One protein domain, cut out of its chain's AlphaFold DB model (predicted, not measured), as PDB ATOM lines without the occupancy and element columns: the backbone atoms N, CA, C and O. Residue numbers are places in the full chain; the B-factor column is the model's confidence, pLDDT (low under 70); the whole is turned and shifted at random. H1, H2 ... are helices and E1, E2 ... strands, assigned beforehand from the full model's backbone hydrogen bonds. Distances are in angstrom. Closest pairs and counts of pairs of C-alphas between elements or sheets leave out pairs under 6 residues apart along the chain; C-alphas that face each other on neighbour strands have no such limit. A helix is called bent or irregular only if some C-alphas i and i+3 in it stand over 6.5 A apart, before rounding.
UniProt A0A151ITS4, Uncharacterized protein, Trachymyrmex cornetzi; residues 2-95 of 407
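AT A GLANCE: This is residues 2 to 95 of the 407 residues of an uncharacterized protein of Trachymyrmex cornetzi (UniProt A0A151ITS4). A narrow ribbon of strands, long E5 paired first with E4 and then with E1, has the later part of helix H4 beside it; beyond E1 a thin arm ends in the small hairpin E2 and E3, from which H3 and H4 lead back. The loop at residues 43 to 48 sticks out at one end, and residues 4 to 10 at the other, before short H1 and H2. The 94 printed residues, mixed in class, hold H1 H2 E1 E2 E3 H3 H4 E4 E5 in chain order; sheet E1 E5 E4 is mixed and E2 E3 antiparallel. The whole is only just extended, close to loose, with a radius of gyration of the C-alphas of 18.8 A and spans of 62 by 36 by 21 A.

HOW THE PARTS SIT: E5, residues 83 to 93, is parallel to E1, residues 28 to 34, at 28 degrees, with N 31 and O 88 2.9 A apart. E5 forms a hairpin with E4, residues 78 to 80, antiparallel at 123 degrees, with N 78 and O 85 at 2.8 A. H4, residues 59 to 75, is at the sheet's level; the C-alphas of Glu 74 and Gly 87 are closest to E5, 5.0 A. H2, residues 21 to 24, only grazes the sheet, and touches H1, residues 15 to 18, only at the corner, only just, with 3 pairs of C-alphas within 8 A, closest Cys 17 and Leu 23, 5.2 A. E2, residues 39 to 41, and E3, residues 50 to 52, form a hairpin, with N 40 and O 51 at 2.8 A. H3, residues 53 to 57, is close to but not clearly touching H4, the C-alphas of Leu 54 and Ala 62 being closest, 6.9 A. Every O i to N i+4 pair is within hydrogen-bond range in H3, and 11 of 13 in H4; H1 and H2 are too short for one.

IN THESE COORDINATES: E5 spans 29.5 A, E1 19.1 A and H4 22.6 A; H4 is irregular, C-alphas 62 and 65 being 7.6 A apart, with a kink of 43 degrees near residue 66. C-alpha 15 is at (-33.518, -33.579, 17.833) and C-alpha 93 at (-40.844, -17.836, 13.990).

THE WHOLE: The C-alphas of Ile 4 and Ala 46, the two farthest apart, are 63.1 A apart. The printed part has no cut, and no link is long. Mean pLDDT of the printed part is 74.0, with residues 2 to 5, 36 to 59, 62 and 94 to 95 under 70.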
ATOM      1  N   GLU A   2     -28.003 -38.657  22.292       36.06
ATOM      2  CA  GLU A   2     -28.431 -37.682  23.305       36.06
ATOM      3  C   GLU A   2     -27.190 -36.911  23.767       36.06
ATOM      4  O   GLU A   2     -26.118 -37.508  23.878       36.06
ATOM      5  N   ASN A   3     -27.317 -35.595  23.967       47.81
ATOM      6  CA  ASN A   3     -26.230 -34.759  24.472       47.81
ATOM      7  C   ASN A   3     -25.637 -35.390  25.736       47.81
ATOM      8  O   ASN A   3     -26.381 -35.716  26.661       47.81
ATOM      9  N   ILE A   4     -24.312 -35.549  25.757       46.25
ATOM     10  CA  ILE A   4     -23.552 -36.269  26.794       46.25
ATOM     11  C   ILE A   4     -23.816 -35.684  28.200       46.25
ATOM     12  O   ILE A   4     -23.775 -36.419  29.183       46.25
ATOM     13  N   ASP A   5     -24.232 -34.416  28.278       56.75
ATOM     14  CA  ASP A   5     -24.527 -33.709  29.532       56.75
ATOM     15  C   ASP A   5     -26.028 -33.615  29.883       56.75
ATOM     16  O   ASP A   5     -26.403 -32.997  30.880       56.75
ATOM     17  N   GLY A   6     -26.932 -34.169  29.063       77.75
ATOM     18  CA  GLY A   6     -28.380 -34.074  29.300       77.75
ATOM     19  C   GLY A   6     -28.922 -32.633  29.285       77.75
ATOM     20  O   GLY A   6     -29.922 -32.328  29.953       77.75
ATOM     21  N   THR A   7     -28.267 -31.735  28.542       84.62
ATOM     22  CA  THR A   7     -28.628 -30.314  28.412       84.62
ATOM     23  C   THR A   7     -28.848 -29.900  26.956       84.62
ATOM     24  O   THR A   7     -28.329 -30.522  26.033       84.62
ATOM     25  N   TYR A   8     -29.651 -28.855  26.757       85.38
ATOM     26  CA  TYR A   8     -29.876 -28.176  25.482       85.38
ATOM     27  C   TYR A   8     -29.426 -26.721  25.631       85.38
ATOM     28  O   TYR A   8     -29.990 -26.004  26.460       85.38
ATOM     29  N   GLN A   9     -28.433 -26.288  24.860       86.19
ATOM     30  CA  GLN A   9     -27.881 -24.930  24.865       86.19
ATOM     31  C   GLN A   9     -28.296 -24.151  23.613       86.19
ATOM     32  O   GLN A   9     -28.616 -22.964  23.688       86.19
ATOM     33  N   ASP A  10     -28.359 -24.826  22.468       83.06
ATOM     34  CA  ASP A  10     -28.732 -24.215  21.197       83.06
ATOM     35  C   ASP A  10     -29.596 -25.142  20.323       83.06
ATOM     36  O   ASP A  10     -29.893 -26.291  20.651       83.06
ATOM     37  N   ILE A  11     -30.031 -24.614  19.183       80.25
ATOM     38  CA  ILE A  11     -30.732 -25.308  18.108       80.25
ATOM     39  C   ILE A  11     -29.971 -26.543  17.624       80.25
ATOM     40  O   ILE A  11     -30.591 -27.514  17.198       80.25
ATOM     41  N   THR A  12     -28.641 -26.537  17.679       81.00
ATOM     42  CA  THR A  12     -27.812 -27.657  17.216       81.00
ATOM     43  C   THR A  12     -27.933 -28.887  18.103       81.00
ATOM     44  O   THR A  12     -27.798 -29.993  17.592       81.00
ATOM     45  N   ASP A  13     -28.266 -28.698  19.382       79.81
ATOM     46  CA  ASP A  13     -28.488 -29.768  20.369       79.81
ATOM     47  C   ASP A  13     -29.846 -30.454  20.207       79.81
ATOM     48  O   ASP A  13     -30.210 -31.389  20.924       79.81
ATOM     49  N   SER A  14     -30.665 -29.921  19.310       78.88
ATOM     50  CA  SER A  14     -32.043 -30.325  19.157       78.88
ATOM     51  C   SER A  14     -32.185 -31.606  18.343       78.88
ATOM     52  O   SER A  14     -31.393 -31.901  17.443       78.88
ATOM     53  N   ASN A  15     -33.262 -32.356  18.590       79.62
ATOM     54  CA  ASN A  15     -33.518 -33.579  17.833       79.62
ATOM     55  C   ASN A  15     -33.653 -33.334  16.322       79.62
ATOM     56  O   ASN A  15     -33.362 -34.250  15.554       79.62
ATOM     57  N   CYS A  16     -34.114 -32.155  15.883       78.69
ATOM     58  CA  CYS A  16     -34.242 -31.863  14.455       78.69
ATOM     59  C   CYS A  16     -32.878 -31.667  13.779       78.69
ATOM     60  O   CYS A  16     -32.705 -32.107  12.645       78.69
ATOM     61  N   CYS A  17     -31.907 -31.079  14.483       77.88
ATOM     62  CA  CYS A  17     -30.565 -30.866  13.952       77.88
ATOM     63  C   CYS A  17     -29.696 -32.118  14.088       77.88
ATOM     64  O   CYS A  17     -29.116 -32.543  13.095       77.88
ATOM     65  N   CYS A  18     -29.660 -32.769  15.258       77.88
ATOM     66  CA  CYS A  18     -28.775 -33.918  15.492       77.88
ATOM     67  C   CYS A  18     -29.099 -35.150  14.631       77.88
ATOM     68  O   CYS A  18     -28.247 -36.014  14.451       77.88
ATOM     69  N   LYS A  19     -30.342 -35.282  14.150       80.00
ATOM     70  CA  LYS A  19     -30.783 -36.431  13.339       80.00
ATOM     71  C   LYS A  19     -30.658 -36.198  11.833       80.00
ATOM     72  O   LYS A  19     -30.983 -37.099  11.067       80.00
ATOM     73  N   ASN A  20     -30.245 -35.006  11.410       81.56
ATOM     74  CA  ASN A  20     -30.174 -34.636  10.005       81.56
ATOM     75  C   ASN A  20     -28.719 -34.358   9.612       81.56
ATOM     76  O   ASN A  20     -28.161 -33.336  10.004       81.56
ATOM     77  N   GLU A  21     -28.141 -35.239   8.791       82.94
ATOM     78  CA  GLU A  21     -26.746 -35.147   8.328       82.94
ATOM     79  C   GLU A  21     -26.415 -33.794   7.679       82.94
ATOM     80  O   GLU A  21     -25.314 -33.261   7.842       82.94
ATOM     81  N   PHE A  22     -27.387 -33.189   6.988       83.56
ATOM     82  CA  PHE A  22     -27.228 -31.870   6.382       83.56
ATOM     83  C   PHE A  22     -27.049 -30.775   7.442       83.56
ATOM     84  O   PHE A  22     -26.241 -29.866   7.264       83.56
ATOM     85  N   LEU A  23     -27.778 -30.858   8.559       83.00
ATOM     86  CA  LEU A  23     -27.763 -29.855   9.630       83.00
ATOM     87  C   LEU A  23     -26.627 -30.064  10.638       83.00
ATOM     88  O   LEU A  23     -26.207 -29.093  11.274       83.00
ATOM     89  N   THR A  24     -26.113 -31.291  10.768       81.88
ATOM     90  CA  THR A  24     -24.952 -31.601  11.618       81.88
ATOM     91  C   THR A  24     -23.628 -31.117  11.035       81.88
ATOM     92  O   THR A  24     -22.640 -31.044  11.755       81.88
ATOM     93  N   ASN A  25     -23.579 -30.771   9.746       80.62
ATOM     94  CA  ASN A  25     -22.372 -30.221   9.142       80.62
ATOM     95  C   ASN A  25     -22.108 -28.787   9.650       80.62
ATOM     96  O   ASN A  25     -22.975 -27.909   9.573       80.62
ATOM     97  N   ASN A  26     -20.890 -28.542  10.142       73.38
ATOM     98  CA  ASN A  26     -20.451 -27.238  10.650       73.38
ATOM     99  C   ASN A  26     -20.463 -26.144   9.571       73.38
ATOM    100  O   ASN A  26     -20.618 -24.969   9.891       73.38
ATOM    101  N   SER A  27     -20.358 -26.519   8.296       80.69
ATOM    102  CA  SER A  27     -20.412 -25.600   7.155       80.69
ATOM    103  C   SER A  27     -21.832 -25.374   6.615       80.69
ATOM    104  O   SER A  27     -21.985 -24.855   5.510       80.69
ATOM    105  N   THR A  28     -22.874 -25.764   7.360       85.50
ATOM    106  CA  THR A  28     -24.272 -25.534   6.970       85.50
ATOM    107  C   THR A  28     -24.862 -24.313   7.671       85.50
ATOM    108  O   THR A  28     -24.973 -24.267   8.900       85.50
ATOM    109  N   ILE A  29     -25.342 -23.358   6.873       88.56
ATOM    110  CA  ILE A  29     -26.109 -22.198   7.334       88.56
ATOM    111  C   ILE A  29     -27.520 -22.645   7.727       88.56
ATOM    112  O   ILE A  29     -28.267 -23.219   6.933       88.56
ATOM    113  N   LYS A  30     -27.912 -22.328   8.958       86.69
ATOM    114  CA  LYS A  30     -29.229 -22.645   9.512       86.69
ATOM    115  C   LYS A  30     -30.067 -21.370   9.561       86.69
ATOM    116  O   LYS A  30     -29.704 -20.423  10.252       86.69
ATOM    117  N   LEU A  31     -31.169 -21.325   8.814       86.81
ATOM    118  CA  LEU A  31     -31.995 -20.123   8.683       86.81
ATOM    119  C   LEU A  31     -33.281 -20.226   9.509       86.81
ATOM    120  O   LEU A  31     -34.024 -21.202   9.413       86.81
ATOM    121  N   ILE A  32     -33.576 -19.178  10.277       83.69
ATOM    122  CA  ILE A  32     -34.882 -18.975  10.912       83.69
ATOM    123  C   ILE A  32     -35.613 -17.898  10.122       83.69
ATOM    124  O   ILE A  32     -35.138 -16.766  10.012       83.69
ATOM    125  N   LEU A  33     -36.783 -18.236   9.586       79.81
ATOM    126  CA  LEU A  33     -37.636 -17.265   8.916       79.81
ATOM    127  C   LEU A  33     -38.606 -16.651   9.908       79.81
ATOM    128  O   LEU A  33     -39.477 -17.324  10.452       79.81
ATOM    129  N   TYR A  34     -38.473 -15.350  10.124       79.81
ATOM    130  CA  TYR A  34     -39.445 -14.586  10.885       79.81
ATOM    131  C   TYR A  34     -40.481 -13.957   9.961       79.81
ATOM    132  O   TYR A  34     -40.134 -13.337   8.953       79.81
ATOM    133  N   GLN A  35     -41.746 -14.059  10.356       70.94
ATOM    134  CA  GLN A  35     -42.833 -13.366   9.692       70.94
ATOM    135  C   GLN A  35     -43.658 -12.568  10.699       70.94
ATOM    136  O   GLN A  35     -44.290 -13.124  11.595       70.94
ATOM    137  N   ASP A  36     -43.720 -11.259  10.469       65.88
ATOM    138  CA  ASP A  36     -44.743 -10.388  11.039       65.88
ATOM    139  C   ASP A  36     -45.761 -10.034   9.958       65.88
ATOM    140  O   ASP A  36     -45.443  -9.982   8.763       65.88
ATOM    141  N   LEU A  37     -46.993  -9.751  10.359       56.97
ATOM    142  CA  LEU A  37     -48.018  -9.268   9.442       56.97
ATOM    143  C   LEU A  37     -47.698  -7.813   9.075       56.97
ATOM    144  O   LEU A  37     -48.233  -6.880   9.664       56.97
ATOM    145  N   PHE A  38     -46.813  -7.621   8.095       46.78
ATOM    146  CA  PHE A  38     -46.407  -6.307   7.602       46.78
ATOM    147  C   PHE A  38     -47.622  -5.527   7.058       46.78
ATOM    148  O   PHE A  38     -48.239  -5.909   6.055       46.78
ATOM    149  N   GLU A  39     -47.985  -4.443   7.749       46.97
ATOM    150  CA  GLU A  39     -49.076  -3.532   7.389       46.97
ATOM    151  C   GLU A  39     -48.516  -2.362   6.559       46.97
ATOM    152  O   GLU A  39     -47.821  -1.498   7.093       46.97
ATOM    153  N   ILE A  40     -48.829  -2.294   5.260       47.84
ATOM    154  CA  ILE A  40     -48.669  -1.059   4.481       47.84
ATOM    155  C   ILE A  40     -49.981  -0.284   4.580       47.84
ATOM    156  O   ILE A  40     -51.050  -0.757   4.190       47.84
ATOM    157  N   CYS A  41     -49.914   0.942   5.087       44.97
ATOM    158  CA  CYS A  41     -51.006   1.894   4.916       44.97
ATOM    159  C   CYS A  41     -51.032   2.352   3.457       44.97
ATOM    160  O   CYS A  41     -49.987   2.725   2.927       44.97
ATOM    161  N   ASN A  42     -52.210   2.380   2.830       42.12
ATOM    162  CA  ASN A  42     -52.379   3.108   1.575       42.12
ATOM    163  C   ASN A  42     -52.116   4.606   1.858       42.12
ATOM    164  O   ASN A  42     -52.855   5.197   2.653       42.12
ATOM    165  N   PRO A  43     -51.059   5.220   1.292       43.56
ATOM    166  CA  PRO A  43     -50.710   6.609   1.585       43.56
ATOM    167  C   PRO A  43     -51.602   7.615   0.839       43.56
ATOM    168  O   PRO A  43     -51.509   8.812   1.103       43.56
ATOM    169  N   LEU A  44     -52.466   7.156  -0.075       39.22
ATOM    170  CA  LEU A  44     -53.274   8.013  -0.938       39.22
ATOM    171  C   LEU A  44     -54.744   8.020  -0.489       39.22
ATOM    172  O   LEU A  44     -55.470   7.048  -0.687       39.22
ATOM    173  N   GLY A  45     -55.181   9.146   0.084       45.94
ATOM    174  CA  GLY A  45     -56.597   9.479   0.288       45.94
ATOM    175  C   GLY A  45     -57.068   9.577   1.746       45.94
ATOM    176  O   GLY A  45     -56.420   9.109   2.682       45.94
ATOM    177  N   ALA A  46     -58.243  10.193   1.928       39.78
ATOM    178  CA  ALA A  46     -58.914  10.373   3.222       39.78
ATOM    179  C   ALA A  46     -59.382   9.048   3.871       39.78
ATOM    180  O   ALA A  46     -59.738   9.017   5.045       39.78
ATOM    181  N   SER A  47     -59.330   7.933   3.136       45.50
ATOM    182  CA  SER A  47     -59.694   6.581   3.573       45.50
ATOM    183  C   SER A  47     -58.460   5.715   3.876       45.50
ATOM    184  O   SER A  47     -58.308   4.609   3.357       45.50
ATOM    185  N   ARG A  48     -57.568   6.197   4.755       52.53
ATOM    186  CA  ARG A  48     -56.419   5.423   5.266       52.53
ATOM    187  C   ARG A  48     -56.896   4.142   5.962       52.53
ATOM    188  O   ARG A  48     -57.281   4.172   7.128       52.53
ATOM    189  N   LYS A  49     -56.840   3.004   5.271       52.56
ATOM    190  CA  LYS A  49     -57.021   1.676   5.873       52.56
ATOM    191  C   LYS A  49     -55.667   0.977   6.002       52.56
ATOM    192  O   LYS A  49     -54.771   1.151   5.174       52.56
ATOM    193  N   LYS A  50     -55.512   0.202   7.077       54.91
ATOM    194  CA  LYS A  50     -54.363  -0.684   7.286       54.91
ATOM    195  C   LYS A  50     -54.511  -1.875   6.342       54.91
ATOM    196  O   LYS A  50     -55.464  -2.638   6.491       54.91
ATOM    197  N   HIS A  51     -53.606  -2.037   5.379       54.19
ATOM    198  CA  HIS A  51     -53.602  -3.196   4.488       54.19
ATOM    199  C   HIS A  51     -52.404  -4.087   4.800       54.19
ATOM    200  O   HIS A  51     -51.276  -3.622   4.924       54.19
ATOM    201  N   LYS A  52     -52.636  -5.393   4.924       58.94
ATOM    202  CA  LYS A  52     -51.565  -6.377   5.104       58.94
ATOM    203  C   LYS A  52     -51.012  -6.749   3.731       58.94
ATOM    204  O   LYS A  52     -51.755  -7.254   2.896       58.94
ATOM    205  N   VAL A  53     -49.723  -6.517   3.495       61.12
ATOM    206  CA  VAL A  53     -49.083  -6.693   2.170       61.12
ATOM    207  C   VAL A  53     -49.244  -8.104   1.632       61.12
ATOM    208  O   VAL A  53     -49.583  -8.293   0.471       61.12
ATOM    209  N   LEU A  54     -49.077  -9.094   2.502       60.25
ATOM    210  CA  LEU A  54     -49.249 -10.507   2.170       60.25
ATOM    211  C   LEU A  54     -50.674 -10.859   1.744       60.25
ATOM    212  O   LEU A  54     -50.856 -11.739   0.912       60.25
ATOM    213  N   VAL A  55     -51.674 -10.163   2.287       58.81
ATOM    214  CA  VAL A  55     -53.076 -10.347   1.888       58.81
ATOM    215  C   VAL A  55     -53.314  -9.753   0.501       58.81
ATOM    216  O   VAL A  55     -54.099 -10.296  -0.263       58.81
ATOM    217  N   TYR A  56     -52.619  -8.664   0.163       59.25
ATOM    218  CA  TYR A  56     -52.776  -7.987  -1.122       59.25
ATOM    219  C   TYR A  56     -52.023  -8.681  -2.268       59.25
ATOM    220  O   TYR A  56     -52.575  -8.843  -3.351       59.25
ATOM    221  N   TYR A  57     -50.777  -9.105  -2.041       66.00
ATOM    222  CA  TYR A  57     -49.927  -9.698  -3.085       66.00
ATOM    223  C   TYR A  57     -49.939 -11.235  -3.101       66.00
ATOM    224  O   TYR A  57     -49.532 -11.836  -4.095       66.00
ATOM    225  N   GLY A  58     -50.425 -11.871  -2.031       63.47
ATOM    226  CA  GLY A  58     -50.418 -13.322  -1.856       63.47
ATOM    227  C   GLY A  58     -49.044 -13.869  -1.455       63.47
ATOM    228  O   GLY A  58     -47.999 -13.363  -1.866       63.47
ATOM    229  N   PHE A  59     -49.042 -14.944  -0.659       66.81
ATOM    230  CA  PHE A  59     -47.817 -15.602  -0.183       66.81
ATOM    231  C   PHE A  59     -46.909 -16.048  -1.334       66.81
ATOM    232  O   PHE A  59     -45.713 -15.776  -1.311       66.81
ATOM    233  N   ASN A  60     -47.480 -16.675  -2.365       70.50
ATOM    234  CA  ASN A  60     -46.695 -17.247  -3.459       70.50
ATOM    235  C   ASN A  60     -45.889 -16.184  -4.206       70.50
ATOM    236  O   ASN A  60     -44.703 -16.379  -4.430       70.50
ATOM    237  N   ASN A  61     -46.494 -15.041  -4.537       71.62
ATOM    238  CA  ASN A  61     -45.788 -13.985  -5.263       71.62
ATOM    239  C   ASN A  61     -44.778 -13.258  -4.371       71.62
ATOM    240  O   ASN A  61     -43.693 -12.923  -4.834       71.62
ATOM    241  N   ALA A  62     -45.117 -13.036  -3.096       68.62
ATOM    242  CA  ALA A  62     -44.238 -12.348  -2.155       68.62
ATOM    243  C   ALA A  62     -42.976 -13.161  -1.822       68.62
ATOM    244  O   ALA A  62     -41.902 -12.586  -1.671       68.62
ATOM    245  N   PHE A  63     -43.100 -14.488  -1.724       75.56
ATOM    246  CA  PHE A  63     -41.997 -15.369  -1.337       75.56
ATOM    247  C   PHE A  63     -41.328 -16.091  -2.505       75.56
ATOM    248  O   PHE A  63     -40.317 -16.740  -2.269       75.56
ATOM    249  N   LYS A  64     -41.830 -15.985  -3.746       82.25
ATOM    250  CA  LYS A  64     -41.299 -16.742  -4.896       82.25
ATOM    251  C   LYS A  64     -39.777 -16.644  -5.016       82.25
ATOM    252  O   LYS A  64     -39.113 -17.673  -5.035       82.25
ATOM    253  N   VAL A  65     -39.252 -15.419  -5.034       82.56
ATOM    254  CA  VAL A  65     -37.808 -15.156  -5.157       82.56
ATOM    255  C   VAL A  65     -37.046 -15.761  -3.977       82.56
ATOM    256  O   VAL A  65     -36.083 -16.486  -4.173       82.56
ATOM    257  N   ILE A  66     -37.545 -15.563  -2.753       83.38
ATOM    258  CA  ILE A  66     -36.931 -16.114  -1.537       83.38
ATOM    259  C   ILE A  66     -36.899 -17.648  -1.588       83.38
ATOM    260  O   ILE A  66     -35.897 -18.257  -1.238       83.38
ATOM    261  N   VAL A  67     -37.977 -18.291  -2.039       85.69
ATOM    262  CA  VAL A  67     -38.050 -19.752  -2.172       85.69
ATOM    263  C   VAL A  67     -37.076 -20.261  -3.234       85.69
ATOM    264  O   VAL A  67     -36.459 -21.305  -3.039       85.69
ATOM    265  N   GLU A  68     -36.931 -19.552  -4.354       88.56
ATOM    266  CA  GLU A  68     -35.955 -19.887  -5.396       88.56
ATOM    267  C   GLU A  68     -34.516 -19.770  -4.872       88.56
ATOM    268  O   GLU A  68     -33.741 -20.717  -5.021       88.56
ATOM    269  N   ASP A  69     -34.191 -18.687  -4.163       90.06
ATOM    270  CA  ASP A  69     -32.875 -18.476  -3.551       90.06
ATOM    271  C   ASP A  69     -32.555 -19.541  -2.494       90.06
ATOM    272  O   ASP A  69     -31.450 -20.082  -2.453       90.06
ATOM    273  N   LEU A  70     -33.537 -19.910  -1.668       89.50
ATOM    274  CA  LEU A  70     -33.383 -20.964  -0.665       89.50
ATOM    275  C   LEU A  70     -33.142 -22.335  -1.297       89.50
ATOM    276  O   LEU A  70     -32.291 -23.079  -0.819       89.50
ATOM    277  N   LYS A  71     -33.827 -22.659  -2.400       90.50
ATOM    278  CA  LYS A  71     -33.565 -23.897  -3.151       90.50
ATOM    279  C   LYS A  71     -32.140 -23.925  -3.692       90.50
ATOM    280  O   LYS A  71     -31.504 -24.978  -3.675       90.50
ATOM    281  N   ILE A  72     -31.630 -22.791  -4.177       93.00
ATOM    282  CA  ILE A  72     -30.240 -22.677  -4.634       93.00
ATOM    283  C   ILE A  72     -29.284 -22.883  -3.456       93.00
ATOM    284  O   ILE A  72     -28.362 -23.688  -3.575       93.00
ATOM    285  N   LEU A  73     -29.528 -22.226  -2.320       93.25
ATOM    286  CA  LEU A  73     -28.704 -22.346  -1.117       93.25
ATOM    287  C   LEU A  73     -28.663 -23.783  -0.566       93.25
ATOM    288  O   LEU A  73     -27.610 -24.246  -0.134       93.25
ATOM    289  N   GLU A  74     -29.782 -24.503  -0.618       91.56
ATOM    290  CA  GLU A  74     -29.887 -25.876  -0.120       91.56
ATOM    291  C   GLU A  74     -29.245 -26.892  -1.074       91.56
ATOM    292  O   GLU A  74     -28.525 -27.794  -0.646       91.56
ATOM    293  N   THR A  75     -29.457 -26.741  -2.386       91.19
ATOM    294  CA  THR A  75     -28.996 -27.727  -3.378       91.19
ATOM    295  C   THR A  75     -27.580 -27.454  -3.874       91.19
ATOM    296  O   THR A  75     -26.729 -28.351  -3.837       91.19
ATOM    297  N   LYS A  76     -27.307 -26.221  -4.316       92.56
ATOM    298  CA  LYS A  76     -26.034 -25.800  -4.921       92.56
ATOM    299  C   LYS A  76     -25.085 -25.189  -3.892       92.56
ATOM    300  O   LYS A  76     -23.897 -25.486  -3.933       92.56
ATOM    301  N   GLY A  77     -25.614 -24.405  -2.954       90.69
ATOM    302  CA  GLY A  77     -24.824 -23.624  -2.004       90.69
ATOM    303  C   GLY A  77     -24.210 -22.365  -2.617       90.69
ATOM    304  O   GLY A  77     -24.453 -22.026  -3.776       90.69
ATOM    305  N   ILE A  78     -23.410 -21.671  -1.815       92.19
ATOM    306  CA  ILE A  78     -22.635 -20.480  -2.176       92.19
ATOM    307  C   ILE A  78     -21.144 -20.751  -1.957       92.19
ATOM    308  O   ILE A  78     -20.775 -21.499  -1.055       92.19
ATOM    309  N   ILE A  79     -20.280 -20.162  -2.786       91.25
ATOM    310  CA  ILE A  79     -18.827 -20.347  -2.683       91.25
ATOM    311  C   ILE A  79     -18.245 -19.235  -1.812       91.25
ATOM    312  O   ILE A  79     -18.370 -18.058  -2.145       91.25
ATOM    313  N   VAL A  80     -17.586 -19.612  -0.719       88.12
ATOM    314  CA  VAL A  80     -16.862 -18.706   0.182       88.12
ATOM    315  C   VAL A  80     -15.476 -19.296   0.422       88.12
ATOM    316  O   VAL A  80     -15.367 -20.441   0.854       88.12
ATOM    317  N   ASN A  81     -14.408 -18.551   0.122       87.44
ATOM    318  CA  ASN A  81     -13.016 -18.996   0.300       87.44
ATOM    319  C   ASN A  81     -12.734 -20.399  -0.282       87.44
ATOM    320  O   ASN A  81     -12.153 -21.251   0.384       87.44
ATOM    321  N   ASN A  82     -13.191 -20.661  -1.514       87.88
ATOM    322  CA  ASN A  82     -13.110 -21.964  -2.201       87.88
ATOM    323  C   ASN A  82     -13.852 -23.131  -1.519       87.88
ATOM    324  O   ASN A  82     -13.708 -24.278  -1.937       87.88
ATOM    325  N   THR A  83     -14.688 -22.855  -0.519       88.44
ATOM    326  CA  THR A  83     -15.559 -23.848   0.118       88.44
ATOM    327  C   THR A  83     -17.009 -23.616  -0.286       88.44
ATOM    328  O   THR A  83     -17.462 -22.475  -0.389       88.44
ATOM    329  N   ILE A  84     -17.741 -24.698  -0.554       89.81
ATOM    330  CA  ILE A  84     -19.176 -24.625  -0.838       89.81
ATOM    331  C   ILE A  84     -19.918 -24.685   0.493       89.81
ATOM    332  O   ILE A  84     -19.895 -25.703   1.182       89.81
ATOM    333  N   ILE A  85     -20.606 -23.600   0.819       91.94
ATOM    334  CA  ILE A  85     -21.447 -23.469   2.002       91.94
ATOM    335  C   ILE A  85     -22.899 -23.635   1.566       91.94
ATOM    336  O   ILE A  85     -23.385 -22.913   0.695       91.94
ATOM    337  N   LYS A  86     -23.603 -24.593   2.165       92.12
ATOM    338  CA  LYS A  86     -25.032 -24.825   1.913       92.12
ATOM    339  C   LYS A  86     -25.860 -24.334   3.089       92.12
ATOM    340  O   LYS A  86     -25.328 -24.060   4.161       92.12
ATOM    341  N   GLY A  87     -27.168 -24.220   2.911       91.31
ATOM    342  CA  GLY A  87     -28.052 -23.832   4.002       91.31
ATOM    343  C   GLY A  87     -29.512 -24.142   3.742       91.31
ATOM    344  O   GLY A  87     -29.918 -24.325   2.601       91.31
ATOM    345  N   THR A  88     -30.300 -24.210   4.810       89.31
ATOM    346  CA  THR A  88     -31.740 -24.490   4.732       89.31
ATOM    347  C   THR A  88     -32.499 -23.809   5.871       89.31
ATOM    348  O   THR A  88     -31.904 -23.321   6.839       89.31
ATOM    349  N   ILE A  89     -33.825 -23.757   5.750       86.00
ATOM    350  CA  ILE A  89     -34.704 -23.248   6.804       86.00
ATOM    351  C   ILE A  89     -34.883 -24.329   7.863       86.00
ATOM    352  O   ILE A  89     -35.335 -25.431   7.566       86.00
ATOM    353  N   ILE A  90     -34.610 -23.979   9.115       84.56
ATOM    354  CA  ILE A  90     -34.815 -24.876  10.257       84.56
ATOM    355  C   ILE A  90     -36.085 -24.553  11.048       84.56
ATOM    356  O   ILE A  90     -36.604 -25.421  11.744       84.56
ATOM    357  N   ALA A  91     -36.606 -23.324  10.948       79.69
ATOM    358  CA  ALA A  91     -37.843 -22.933  11.618       79.69
ATOM    359  C   ALA A  91     -38.497 -21.683  11.023       79.69
ATOM    360  O   ALA A  91     -37.830 -20.804  10.473       79.69
ATOM    361  N   PHE A  92     -39.808 -21.579  11.249       76.44
ATOM    362  CA  PHE A  92     -40.584 -20.352  11.090       76.44
ATOM    363  C   PHE A  92     -40.938 -19.790  12.473       76.44
ATOM    364  O   PHE A  92     -41.529 -20.489  13.296       76.44
ATOM    365  N   ALA A  93     -40.586 -18.531  12.731       74.62
ATOM    366  CA  ALA A  93     -40.844 -17.836  13.990       74.62
ATOM    367  C   ALA A  93     -41.973 -16.796  13.843       74.62
ATOM    368  O   ALA A  93     -42.040 -16.074  12.846       74.62
ATOM    369  N   GLY A  94     -42.831 -16.695  14.868       67.44
ATOM    370  CA  GLY A  94     -43.964 -15.761  14.961       67.44
ATOM    371  C   GLY A  94     -44.318 -15.405  16.418       67.44
ATOM    372  O   GLY A  94     -43.748 -15.980  17.348       67.44
ATOM    373  N   ASP A  95     -45.214 -14.429  16.636       63.16
ATOM    374  CA  ASP A  95     -45.538 -13.898  17.979       63.16
ATOM    375  C   ASP A  95     -46.274 -14.914  18.874       63.16
ATOM    376  O   ASP A  95     -47.489 -15.124  18.769       63.16
TER     377      ASP A  95